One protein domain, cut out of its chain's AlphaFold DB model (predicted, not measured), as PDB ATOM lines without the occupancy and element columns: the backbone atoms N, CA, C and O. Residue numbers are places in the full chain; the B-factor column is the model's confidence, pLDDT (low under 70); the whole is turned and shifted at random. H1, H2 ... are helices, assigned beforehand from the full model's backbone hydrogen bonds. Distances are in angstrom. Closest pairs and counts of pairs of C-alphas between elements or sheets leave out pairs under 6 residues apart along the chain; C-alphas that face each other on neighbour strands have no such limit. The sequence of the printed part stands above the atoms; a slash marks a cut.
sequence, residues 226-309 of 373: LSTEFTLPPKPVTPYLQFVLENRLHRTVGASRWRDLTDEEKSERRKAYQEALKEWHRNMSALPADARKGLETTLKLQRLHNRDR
ATOM      1  N   LEU A 226      29.281  50.263  21.696       65.69
ATOM      2  CA  LEU A 226      30.336  49.294  21.403       65.69
ATOM      3  C   LEU A 226      30.227  48.766  19.970       65.69
ATOM      4  O   LEU A 226      31.246  48.413  19.387       65.69
ATOM      5  N   SER A 227      29.017  48.721  19.404       66.94
ATOM      6  CA  SER A 227      28.788  48.287  18.025       66.94
ATOM      7  C   SER A 227      29.173  49.342  16.995       66.94
ATOM      8  O   SER A 227      29.576  48.971  15.897       66.94
ATOM      9  N   THR A 228      29.063  50.636  17.324       58.22
ATOM     10  CA  THR A 228      29.178  51.672  16.296       58.22
ATOM     11  C   THR A 228      30.585  52.160  16.007       58.22
ATOM     12  O   THR A 228      30.746  52.678  14.922       58.22
ATOM     13  N   GLU A 229      31.589  51.994  16.878       59.91
ATOM     14  CA  GLU A 229      32.987  52.393  16.555       59.91
ATOM     15  C   GLU A 229      33.988  52.146  17.697       59.91
ATOM     16  O   GLU A 229      35.201  52.188  17.494       59.91
ATOM     17  N   PHE A 230      33.517  51.897  18.924       65.81
ATOM     18  CA  PHE A 230      34.397  51.864  20.090       65.81
ATOM     19  C   PHE A 230      34.895  50.446  20.405       65.81
ATOM     20  O   PHE A 230      34.452  49.807  21.365       65.81
ATOM     21  N   THR A 231      35.858  49.941  19.629       70.75
ATOM     22  CA  THR A 231      36.608  48.739  20.026       70.75
ATOM     23  C   THR A 231      37.515  49.084  21.199       70.75
ATOM     24  O   THR A 231      38.587  49.669  21.033       70.75
ATOM     25  N   LEU A 232      37.083  48.735  22.410       73.81
ATOM     26  CA  LEU A 232      37.930  48.864  23.589       73.81
ATOM     27  C   LEU A 232      39.198  48.030  23.400       73.81
ATOM     28  O   LEU A 232      39.085  46.843  23.072       73.81
ATOM     29  N   PRO A 233      40.390  48.594  23.659       82.00
ATOM     30  CA  PRO A 233      41.595  47.791  23.654       82.00
ATOM     31  C   PRO A 233      41.432  46.667  24.689       82.00
ATOM     32  O   PRO A 233      40.983  46.925  25.821       82.00
ATOM     33  N   PRO A 234      41.755  45.411  24.329       88.44
ATOM     34  CA  PRO A 234      41.674  44.308  25.268       88.44
ATOM     35  C   PRO A 234      42.563  44.616  26.471       88.44
ATOM     36  O   PRO A 234      43.623  45.233  26.348       88.44
ATOM     37  N   LYS A 235      42.127  44.194  27.660       92.00
ATOM     38  CA  LYS A 235      42.957  44.348  28.854       92.00
ATOM     39  C   LYS A 235      44.302  43.649  28.604       92.00
ATOM     40  O   LYS A 235      44.277  42.483  28.198       92.00
ATOM     41  N   PRO A 236      45.447  44.303  28.872       95.56
ATOM     42  CA  PRO A 236      46.743  43.683  28.660       95.56
ATOM     43  C   PRO A 236      46.855  42.391  29.464       95.56
ATOM     44  O   PRO A 236      46.362  42.268  30.593       95.56
ATOM     45  N   VAL A 237      47.480  41.405  28.838       95.56
ATOM     46  CA  VAL A 237      47.660  40.060  29.376       95.56
ATOM     47  C   VAL A 237      48.873  40.060  30.310       95.56
ATOM     48  O   VAL A 237      49.833  40.781  30.072       95.56
ATOM     49  N   THR A 238      48.846  39.279  31.396       97.19
ATOM     50  CA  THR A 238      49.973  39.246  32.346       97.19
ATOM     51  C   THR A 238      51.271  38.794  31.660       97.19
ATOM     52  O   THR A 238      51.191  37.982  30.738       97.19
ATOM     53  N   PRO A 239      52.463  39.215  32.135       98.06
ATOM     54  CA  PRO A 239      53.743  38.901  31.481       98.06
ATOM     55  C   PRO A 239      53.937  37.411  31.180       98.06
ATOM     56  O   PRO A 239      54.368  37.035  30.094       98.06
ATOM     57  N   TYR A 240      53.541  36.557  32.129       97.81
ATOM     58  CA  TYR A 240      53.570  35.106  31.971       97.81
ATOM     59  C   TYR A 240      52.640  34.617  30.854       97.81
ATOM     60  O   TYR A 240      53.049  33.841  29.998       97.81
ATOM     61  N   LEU A 241      51.380  35.060  30.847       97.25
ATOM     62  CA  LEU A 241      50.421  34.629  29.831       97.25
ATOM     63  C   LEU A 241      50.796  35.169  28.445       97.25
ATOM     64  O   LEU A 241      50.623  34.453  27.465       97.25
ATOM     65  N   GLN A 242      51.345  36.382  28.370       96.81
ATOM     66  CA  GLN A 242      51.883  36.949  27.139       96.81
ATOM     67  C   GLN A 242      53.019  36.071  26.590       96.81
ATOM     68  O   GLN A 242      52.959  35.658  25.437       96.81
ATOM     69  N   PHE A 243      53.980  35.685  27.435       97.81
ATOM     70  CA  PHE A 243      55.048  34.753  27.059       97.81
ATOM     71  C   PHE A 243      54.515  33.403  26.556       97.81
ATOM     72  O   PHE A 243      54.973  32.901  25.530       97.81
ATOM     73  N   VAL A 244      53.530  32.818  27.248       97.94
ATOM     74  CA  VAL A 244      52.911  31.542  26.845       97.94
ATOM     75  C   VAL A 244      52.258  31.649  25.464       97.94
ATOM     76  O   VAL A 244      52.410  30.735  24.654       97.94
ATOM     77  N   LEU A 245      51.555  32.754  25.193       96.56
ATOM     78  CA  LEU A 245      50.886  33.001  23.913       96.56
ATOM     79  C   LEU A 245      51.886  33.235  22.774       96.56
ATOM     80  O   LEU A 245      51.758  32.602  21.729       96.56
ATOM     81  N   GLU A 246      52.899  34.079  22.987       97.06
ATOM     82  CA  GLU A 246      53.947  34.381  21.997       97.06
ATOM     83  C   GLU A 246      54.706  33.122  21.563       97.06
ATOM     84  O   GLU A 246      54.978  32.931  20.382       97.06
ATOM     85  N   ASN A 247      54.984  32.223  22.509       97.75
ATOM     86  CA  ASN A 247      55.715  30.985  22.241       97.75
ATOM     87  C   ASN A 247      54.804  29.808  21.854       97.75
ATOM     88  O   ASN A 247      55.295  28.692  21.681       97.75
ATOM     89  N   ARG A 248      53.482  30.024  21.755       97.06
ATOM     90  CA  ARG A 248      52.473  28.982  21.478       97.06
ATOM     91  C   ARG A 248      52.617  27.749  22.385       97.06
ATOM     92  O   ARG A 248      52.431  26.614  21.953       97.06
ATOM     93  N   LEU A 249      52.969  27.965  23.653       96.88
ATOM     94  CA  LEU A 249      53.216  26.883  24.607       96.88
ATOM     95  C   LEU A 249      51.922  26.451  25.297       96.88
ATOM     96  O   LEU A 249      51.067  27.267  25.644       96.88
ATOM     97  N   HIS A 250      51.812  25.160  25.607       96.31
ATOM     98  CA  HIS A 250      50.824  24.711  26.584       96.31
ATOM     99  C   HIS A 250      51.167  25.278  27.973       96.31
ATOM    100  O   HIS A 250      52.343  25.380  28.332       96.31
ATOM    101  N   ARG A 251      50.159  25.612  28.795       94.44
ATOM    102  CA  ARG A 251      50.359  26.277  30.101       94.44
ATOM    103  C   ARG A 251      51.327  25.541  31.032       94.44
ATOM    104  O   ARG A 251      52.050  26.191  31.774       94.44
ATOM    105  N   THR A 252      51.349  24.211  31.017       93.00
ATOM    106  CA  THR A 252      52.261  23.424  31.868       93.00
ATOM    107  C   THR A 252      53.719  23.572  31.432       93.00
ATOM    108  O   THR A 252      54.582  23.848  32.260       93.00
ATOM    109  N   VAL A 253      53.985  23.472  30.128       97.31
ATOM    110  CA  VAL A 253      55.324  23.645  29.542       97.31
ATOM    111  C   VAL A 253      55.789  25.094  29.687       97.31
ATOM    112  O   VAL A 253      56.926  25.353  30.078       97.31
ATOM    113  N   GLY A 254      54.881  26.042  29.449       97.25
ATOM    114  CA  GLY A 254      55.121  27.468  29.625       97.25
ATOM    115  C   GLY A 254      55.525  27.837  31.049       97.25
ATOM    116  O   GLY A 254      56.428  28.646  31.217       97.25
ATOM    117  N   ALA A 255      54.930  27.217  32.072       97.62
ATOM    118  CA  ALA A 255      55.303  27.455  33.467       97.62
ATOM    119  C   ALA A 255      56.733  26.999  33.791       97.62
ATOM    120  O   ALA A 255      57.413  27.653  34.578       97.62
ATOM    121  N   SER A 256      57.198  25.890  33.203       97.12
ATOM    122  CA  SER A 256      58.591  25.460  33.370       97.12
ATOM    123  C   SER A 256      59.537  26.433  32.684       97.12
ATOM    124  O   SER A 256      60.345  27.053  33.361       97.12
ATOM    125  N   ARG A 257      59.328  26.685  31.386       97.69
ATOM    126  CA  ARG A 257      60.182  27.601  30.617       97.69
ATOM    127  C   ARG A 257      60.198  29.018  31.186       97.69
ATOM    128  O   ARG A 257      61.231  29.665  31.187       97.69
ATOM    129  N   TRP A 258      59.073  29.495  31.716       97.81
ATOM    130  CA  TRP A 258      59.012  30.791  32.388       97.81
ATOM    131  C   TRP A 258      59.865  30.839  33.655       97.81
ATOM    132  O   TRP A 258      60.387  31.898  33.980       97.81
ATOM    133  N   ARG A 259      59.999  29.732  34.399       98.12
ATOM    134  CA  ARG A 259      60.898  29.684  35.562       98.12
ATOM    135  C   ARG A 259      62.355  29.776  35.129       98.12
ATOM    136  O   ARG A 259      63.085  30.513  35.784       98.12
ATOM    137  N   ASP A 260      62.693  29.126  34.020       97.94
ATOM    138  CA  ASP A 260      64.050  29.045  33.471       97.94
ATOM    139  C   ASP A 260      64.531  30.355  32.811       97.94
ATOM    140  O   ASP A 260      65.735  30.548  32.675       97.94
ATOM    141  N   LEU A 261      63.621  31.267  32.432       97.88
ATOM    142  CA  LEU A 261      63.979  32.617  31.956       97.88
ATOM    143  C   LEU A 261      64.774  33.392  33.011       97.88
ATOM    144  O   LEU A 261      64.489  33.280  34.213       97.88
ATOM    145  N   THR A 262      65.684  34.256  32.571       98.25
ATOM    146  CA  THR A 262      66.436  35.106  33.499       98.25
ATOM    147  C   THR A 262      65.534  36.174  34.123       98.25
ATOM    148  O   THR A 262      64.430  36.476  33.643       98.25
ATOM    149  N   ASP A 263      65.968  36.740  35.247       97.94
ATOM    150  CA  ASP A 263      65.197  37.791  35.910       97.94
ATOM    151  C   ASP A 263      65.189  39.090  35.094       97.94
ATOM    152  O   ASP A 263      64.187  39.811  35.120       97.94
ATOM    153  N   GLU A 264      66.229  39.342  34.294       97.56
ATOM    154  CA  GLU A 264      66.304  40.452  33.344       97.56
ATOM    155  C   GLU A 264      65.180  40.357  32.302       97.56
ATOM    156  O   GLU A 264      64.374  41.287  32.195       97.56
ATOM    157  N   GLU A 265      65.033  39.207  31.631       97.31
ATOM    158  CA  GLU A 265      63.985  38.954  30.625       97.31
ATOM    159  C   GLU A 265      62.578  39.073  31.228       97.31
ATOM    160  O   GLU A 265      61.656  39.669  30.653       97.31
ATOM    161  N   LYS A 266      62.389  38.533  32.440       97.88
ATOM    162  CA  LYS A 266      61.131  38.684  33.182       97.88
ATOM    163  C   LYS A 266      60.862  40.150  33.521       97.88
ATOM    164  O   LYS A 266      59.697  40.561  33.513       97.88
ATOM    165  N   SER A 267      61.892  40.929  33.854       97.44
ATOM    166  CA  SER A 267      61.760  42.339  34.232       97.44
ATOM    167  C   SER A 267      61.294  43.202  33.059       97.44
ATOM    168  O   SER A 267      60.388  44.019  33.237       97.44
ATOM    169  N   GLU A 268      61.821  42.973  31.856       97.62
ATOM    170  CA  GLU A 268      61.435  43.704  30.645       97.62
ATOM    171  C   GLU A 268      59.966  43.464  30.309       97.62
ATOM    172  O   GLU A 268      59.191  44.408  30.139       97.62
ATOM    173  N   ARG A 269      59.528  42.201  30.357       97.81
ATOM    174  CA  ARG A 269      58.118  41.840  30.147       97.81
ATOM    175  C   ARG A 269      57.197  42.450  31.203       97.81
ATOM    176  O   ARG A 269      56.077  42.853  30.894       97.81
ATOM    177  N   ARG A 270      57.645  42.546  32.462       97.94
ATOM    178  CA  ARG A 270      56.888  43.240  33.522       97.94
ATOM    179  C   ARG A 270      56.776  44.739  33.249       97.94
ATOM    180  O   ARG A 270      55.691  45.278  33.457       97.94
ATOM    181  N   LYS A 271      57.847  45.397  32.791       97.94
ATOM    182  CA  LYS A 271      57.836  46.824  32.424       97.94
ATOM    183  C   LYS A 271      56.864  47.083  31.272       97.94
ATOM    184  O   LYS A 271      55.949  47.885  31.443       97.94
ATOM    185  N   ALA A 272      56.968  46.315  30.186       96.75
ATOM    186  CA  ALA A 272      56.060  46.408  29.041       96.75
ATOM    187  C   ALA A 272      54.586  46.214  29.450       96.75
ATOM    188  O   ALA A 272      53.715  47.003  29.086       96.75
ATOM    189  N   TYR A 273      54.299  45.218  30.297       97.12
ATOM    190  CA  TYR A 273      52.952  45.016  30.839       97.12
ATOM    191  C   TYR A 273      52.459  46.208  31.672       97.12
ATOM    192  O   TYR A 273      51.293  46.586  31.571       97.12
ATOM    193  N   GLN A 274      53.315  46.804  32.508       97.88
ATOM    194  CA  GLN A 274      52.936  47.972  33.304       97.88
ATOM    195  C   GLN A 274      52.632  49.192  32.433       97.88
ATOM    196  O   GLN A 274      51.697  49.932  32.743       97.88
ATOM    197  N   GLU A 275      53.388  49.408  31.360       97.06
ATOM    198  CA  GLU A 275      53.137  50.482  30.395       97.06
ATOM    199  C   GLU A 275      51.815  50.269  29.660       97.06
ATOM    200  O   GLU A 275      50.952  51.148  29.705       97.06
ATOM    201  N   ALA A 276      51.589  49.065  29.128       96.12
ATOM    202  CA  ALA A 276      50.324  48.701  28.501       96.12
ATOM    203  C   ALA A 276      49.136  48.839  29.472       96.12
ATOM    204  O   ALA A 276      48.053  49.279  29.093       96.12
ATOM    205  N   LEU A 277      49.320  48.507  30.757       95.94
ATOM    206  CA  LEU A 277      48.282  48.669  31.779       95.94
ATOM    207  C   LEU A 277      47.998  50.146  32.080       95.94
ATOM    208  O   LEU A 277      46.840  50.513  32.288       95.94
ATOM    209  N   LYS A 278      49.025  51.004  32.101       96.56
ATOM    210  CA  LYS A 278      48.859  52.459  32.248       96.56
ATOM    211  C   LYS A 278      48.109  53.044  31.057       96.56
ATOM    212  O   LYS A 278      47.191  53.831  31.265       96.56
ATOM    213  N   GLU A 279      48.465  52.649  29.840       95.00
ATOM    214  CA  GLU A 279      47.776  53.078  28.623       95.00
ATOM    215  C   GLU A 279      46.320  52.604  28.605       95.00
ATOM    216  O   GLU A 279      45.407  53.405  28.415       95.00
ATOM    217  N   TRP A 280      46.076  51.335  28.940       94.81
ATOM    218  CA  TRP A 280      44.726  50.797  29.073       94.81
ATOM    219  C   TRP A 280      43.900  51.577  30.106       94.81
ATOM    220  O   TRP A 280      42.758  51.940  29.834       94.81
ATOM    221  N   HIS A 281      44.474  51.911  31.268       93.50
ATOM    222  CA  HIS A 281      43.800  52.754  32.257       93.50
ATOM    223  C   HIS A 281      43.547  54.179  31.753       93.50
ATOM    224  O   HIS A 281      42.474  54.716  32.026       93.50
ATOM    225  N   ARG A 282      44.481  54.789  31.008       93.88
ATOM    226  CA  ARG A 282      44.273  56.106  30.378       93.88
ATOM    227  C   ARG A 282      43.089  56.054  29.416       93.88
ATOM    228  O   ARG A 282      42.162  56.846  29.577       93.88
ATOM    229  N   ASN A 283      43.050  55.061  28.531       90.06
ATOM    230  CA  ASN A 283      41.956  54.856  27.579       90.06
ATOM    231  C   ASN A 283      40.619  54.615  28.302       90.06
ATOM    232  O   ASN A 283      39.612  55.243  27.984       90.06
ATOM    233  N   MET A 284      40.618  53.797  29.357       89.81
ATOM    234  CA  MET A 284      39.443  53.561  30.206       89.81
ATOM    235  C   MET A 284      38.982  54.803  30.982       89.81
ATOM    236  O   MET A 284      37.790  54.965  31.260       89.81
ATOM    237  N   SER A 285      39.910  55.680  31.365       91.00
ATOM    238  CA  SER A 285      39.600  56.925  32.071       91.00
ATOM    239  C   SER A 285      39.075  58.018  31.140       91.00
ATOM    240  O   SER A 285      38.243  58.814  31.573       91.00
ATOM    241  N   ALA A 286      39.495  58.010  29.871       89.88
ATOM    242  CA  ALA A 286      39.019  58.922  28.834       89.88
ATOM    243  C   ALA A 286      37.559  58.650  28.430       89.88
ATOM    244  O   ALA A 286      36.890  59.536  27.897       89.88
ATOM    245  N   LEU A 287      37.042  57.450  28.720       86.19
ATOM    246  CA  LEU A 287      35.632  57.123  28.535       86.19
ATOM    247  C   LEU A 287      34.724  57.984  29.427       86.19
ATOM    248  O   LEU A 287      35.026  58.160  30.619       86.19
ATOM    249  N   PRO A 288      33.552  58.409  28.910       88.38
ATOM    250  CA  PRO A 288      32.494  58.989  29.728       88.38
ATOM    251  C   PRO A 288      32.159  58.094  30.930       88.38
ATOM    252  O   PRO A 288      32.147  56.864  30.824       88.38
ATOM    253  N   ALA A 289      31.853  58.701  32.080       84.75
ATOM    254  CA  ALA A 289      31.594  57.968  33.323       84.75
ATOM    255  C   ALA A 289      30.473  56.916  33.179       84.75
ATOM    256  O   ALA A 289      30.591  55.806  33.707       84.75
ATOM    257  N   ASP A 290      29.427  57.236  32.414       77.12
ATOM    258  CA  ASP A 290      28.318  56.319  32.138       77.12
ATOM    259  C   ASP A 290      28.754  55.117  31.289       77.12
ATOM    260  O   ASP A 290      28.378  53.983  31.596       77.12
ATOM    261  N   ALA A 291      29.614  55.339  30.287       80.81
ATOM    262  CA  ALA A 291      30.177  54.276  29.458       80.81
ATOM    263  C   ALA A 291      31.044  53.321  30.294       80.81
ATOM    264  O   ALA A 291      30.915  52.100  30.200       80.81
ATOM    265  N   ARG A 292      31.870  53.873  31.192       85.81
ATOM    266  CA  ARG A 292      32.728  53.095  32.097       85.81
ATOM    267  C   ARG A 292      31.921  52.213  33.049       85.81
ATOM    268  O   ARG A 292      32.142  51.005  33.109       85.81
ATOM    269  N   LYS A 293      30.954  52.799  33.762       82.56
ATOM    270  CA  LYS A 293      30.068  52.068  34.688       82.56
ATOM    271  C   LYS A 293      29.275  50.985  33.964       82.56
ATOM    272  O   LYS A 293      29.034  49.892  34.484       82.56
ATOM    273  N   GLY A 294      28.865  51.306  32.749       78.69
ATOM    274  CA  GLY A 294      28.228  50.371  31.866       78.69
ATOM    275  C   GLY A 294      29.105  49.170  31.515       78.69
ATOM    276  O   GLY A 294      28.672  48.025  31.663       78.69
ATOM    277  N   LEU A 295      30.340  49.410  31.074       80.19
ATOM    278  CA  LEU A 295      31.276  48.343  30.732       80.19
ATOM    279  C   LEU A 295      31.548  47.435  31.935       80.19
ATOM    280  O   LEU A 295      31.501  46.215  31.809       80.19
ATOM    281  N   GLU A 296      31.770  48.009  33.119       82.12
ATOM    282  CA  GLU A 296      31.936  47.241  34.358       82.12
ATOM    283  C   GLU A 296      30.731  46.341  34.641       82.12
ATOM    284  O   GLU A 296      30.887  45.180  35.027       82.12
ATOM    285  N   THR A 297      29.524  46.863  34.413       78.25
ATOM    286  CA  THR A 297      28.280  46.103  34.564       78.25
ATOM    287  C   THR A 297      28.215  44.969  33.548       78.25
ATOM    288  O   THR A 297      27.914  43.843  33.926       78.25
ATOM    289  N   THR A 298      28.579  45.227  32.292       74.19
ATOM    290  CA  THR A 298      28.588  44.228  31.212       74.19
ATOM    291  C   THR A 298      29.606  43.121  31.489       74.19
ATOM    292  O   THR A 298      29.265  41.944  31.443       74.19
ATOM    293  N   LEU A 299      30.826  43.468  31.911       78.69
ATOM    294  CA  LEU A 299      31.848  42.503  32.334       78.69
ATOM    295  C   LEU A 299      31.398  41.693  33.557       78.69
ATOM    296  O   LEU A 299      31.673  40.496  33.657       78.69
ATOM    297  N   LYS A 300      30.698  42.323  34.505       79.44
ATOM    298  CA  LYS A 300      30.116  41.633  35.662       79.44
ATOM    299  C   LYS A 300      29.007  40.673  35.233       79.44
ATOM    300  O   LYS A 300      28.990  39.547  35.724       79.44
ATOM    301  N   LEU A 301      28.134  41.079  34.314       70.44
ATOM    302  CA  LEU A 301      27.092  40.229  33.738       70.44
ATOM    303  C   LEU A 301      27.701  39.063  32.959       70.44
ATOM    304  O   LEU A 301      27.287  37.937  33.173       70.44
ATOM    305  N   GLN A 302      28.755  39.277  32.171       70.38
ATOM    306  CA  GLN A 302      29.465  38.201  31.473       70.38
ATOM    307  C   GLN A 302      30.091  37.194  32.455       70.38
ATOM    308  O   GLN A 302      30.079  35.986  32.220       70.38
ATOM    309  N   ARG A 303      30.604  37.656  33.605       75.62
ATOM    310  CA  ARG A 303      31.070  36.766  34.690       75.62
ATOM    311  C   ARG A 303      29.929  35.994  35.353       75.62
ATOM    312  O   ARG A 303      30.151  34.863  35.773       75.62
ATOM    313  N   LEU A 304      28.752  36.605  35.484       72.06
ATOM    314  CA  LEU A 304      27.556  35.941  36.007       72.06
ATOM    315  C   LEU A 304      26.983  34.941  34.999       72.06
ATOM    316  O   LEU A 304      26.617  33.851  35.400       72.06
ATOM    317  N   HIS A 305      27.019  35.252  33.708       64.62
ATOM    318  CA  HIS A 305      26.559  34.354  32.655       64.62
ATOM    319  C   HIS A 305      27.411  33.084  32.582       64.62
ATOM    320  O   HIS A 305      26.902  31.969  32.575       64.62
ATOM    321  N   ASN A 306      28.734  33.238  32.702       63.12
ATOM    322  CA  ASN A 306      29.655  32.108  32.875       63.12
ATOM    323  C   ASN A 306      29.421  31.305  34.174       63.12
ATOM    324  O   ASN A 306      30.071  30.284  34.397       63.12
ATOM    325  N   ARG A 307      28.536  31.777  35.056       67.00
ATOM    326  CA  ARG A 307      28.135  31.141  36.311       67.00
ATOM    327  C   ARG A 307      26.834  30.344  36.169       67.00
ATOM    328  O   ARG A 307      26.641  29.427  36.963       67.00
ATOM    329  N   ASP A 308      25.998  30.667  35.178       65.88
ATOM    330  CA  ASP A 308      24.702  30.016  34.926       65.88
ATOM    331  C   ASP A 308      24.858  28.589  34.384       65.88
ATOM    332  O   ASP A 308      23.984  27.749  34.577       65.88
ATOM    333  N   ARG A 309      26.022  28.277  33.803       71.94
ATOM    334  CA  ARG A 309      26.496  26.903  33.607       71.94
ATOM    335  C   ARG A 309      27.517  26.592  34.710       71.94
ATOM    336  O   ARG A 309      28.723  26.757  34.485       71.94
TER     337      ARG A 309
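Overview. This is residues 226 to 309 of the 373 residues of an uncharacterized protein of Steccherinum ochraceum (UniProt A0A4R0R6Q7). A flat, loose frame of helices: the long helix H3 makes one side, the small pair H1 and H2 makes a short leg at its beginning, and H4 turns away from its end as a longer leg, with the stretch 226 to 238 crossing the space between the two legs. The stretch 226 to 238, with no named element, runs from the H4 end of the frame to H1, and residues 296 to 309, of which 296 to 308 belong to H4, stick out. The printed part has 84 residues, with four named helices in the order H1, H2, H3, H4 and no named strand; the class is all helix. The whole is loose, with a radius of gyration of the C-alphas of 16.5 A, and spans 45 by 34 by 18 A.

Along the chain. Residues 226 to 238 come first, and their C-alphas lie 3 to 23 A from the mean of the C-alphas. H1 is residues 239 to 246, 10.5 A from first to last C-alpha, and begins with C-alpha 239 at (53.743, 38.901, 31.481). H2 is residues 251 to 260, 14.4 A long. H3, the longest helix, is residues 263 to 286, 34.4 A long, and begins with C-alpha 263 at (65.197, 37.791, 35.910). H4 is residues 289 to 308, 28.8 A long, and ends with C-alpha 308 at (24.702, 30.016, 34.926).

Arrangement. H1 touches H2, and their closest C-alphas, those of Val 244 and Gly 254, are 5.4 A apart. The two run opposite ways at a steep tilt of 63 degrees. H1 also touches H3, which meets it with residues 266 to 273 alone; the closest C-alphas, those of Pro 239 and Arg 269, are 5.4 A apart, and the lines are about perpendicular, at 84 degrees. H2 and H3 are only just apart, with their closest C-alphas 8.2 A from each other. H3 and H4 are close but not clearly touching: their closest C-alphas, those of Met 284 and Arg 292, are 7.0 A apart, and they run opposite ways at a steep tilt of 62 degrees. H4 is apart from H1 and from H2. In H1, H2 and H3 every O i to N i+4 pair is within hydrogen-bond range; in H4 15 of 16 are.

Size, cuts and confidence. The two C-alphas farthest apart, those of Thr 228 and Asp 260, are 45.0 A from each other. The printed part has no cut, and the links H1 to H2, H2 to H3 and H3 to H4 are tight. Residues 260 to 265, of which 263 to 265 belong to H3, stand free, as do residues 296 to 309. The mean pLDDT of the printed part is 88.1, and it is under 70 in residues 226 to 230 and 305 to 308.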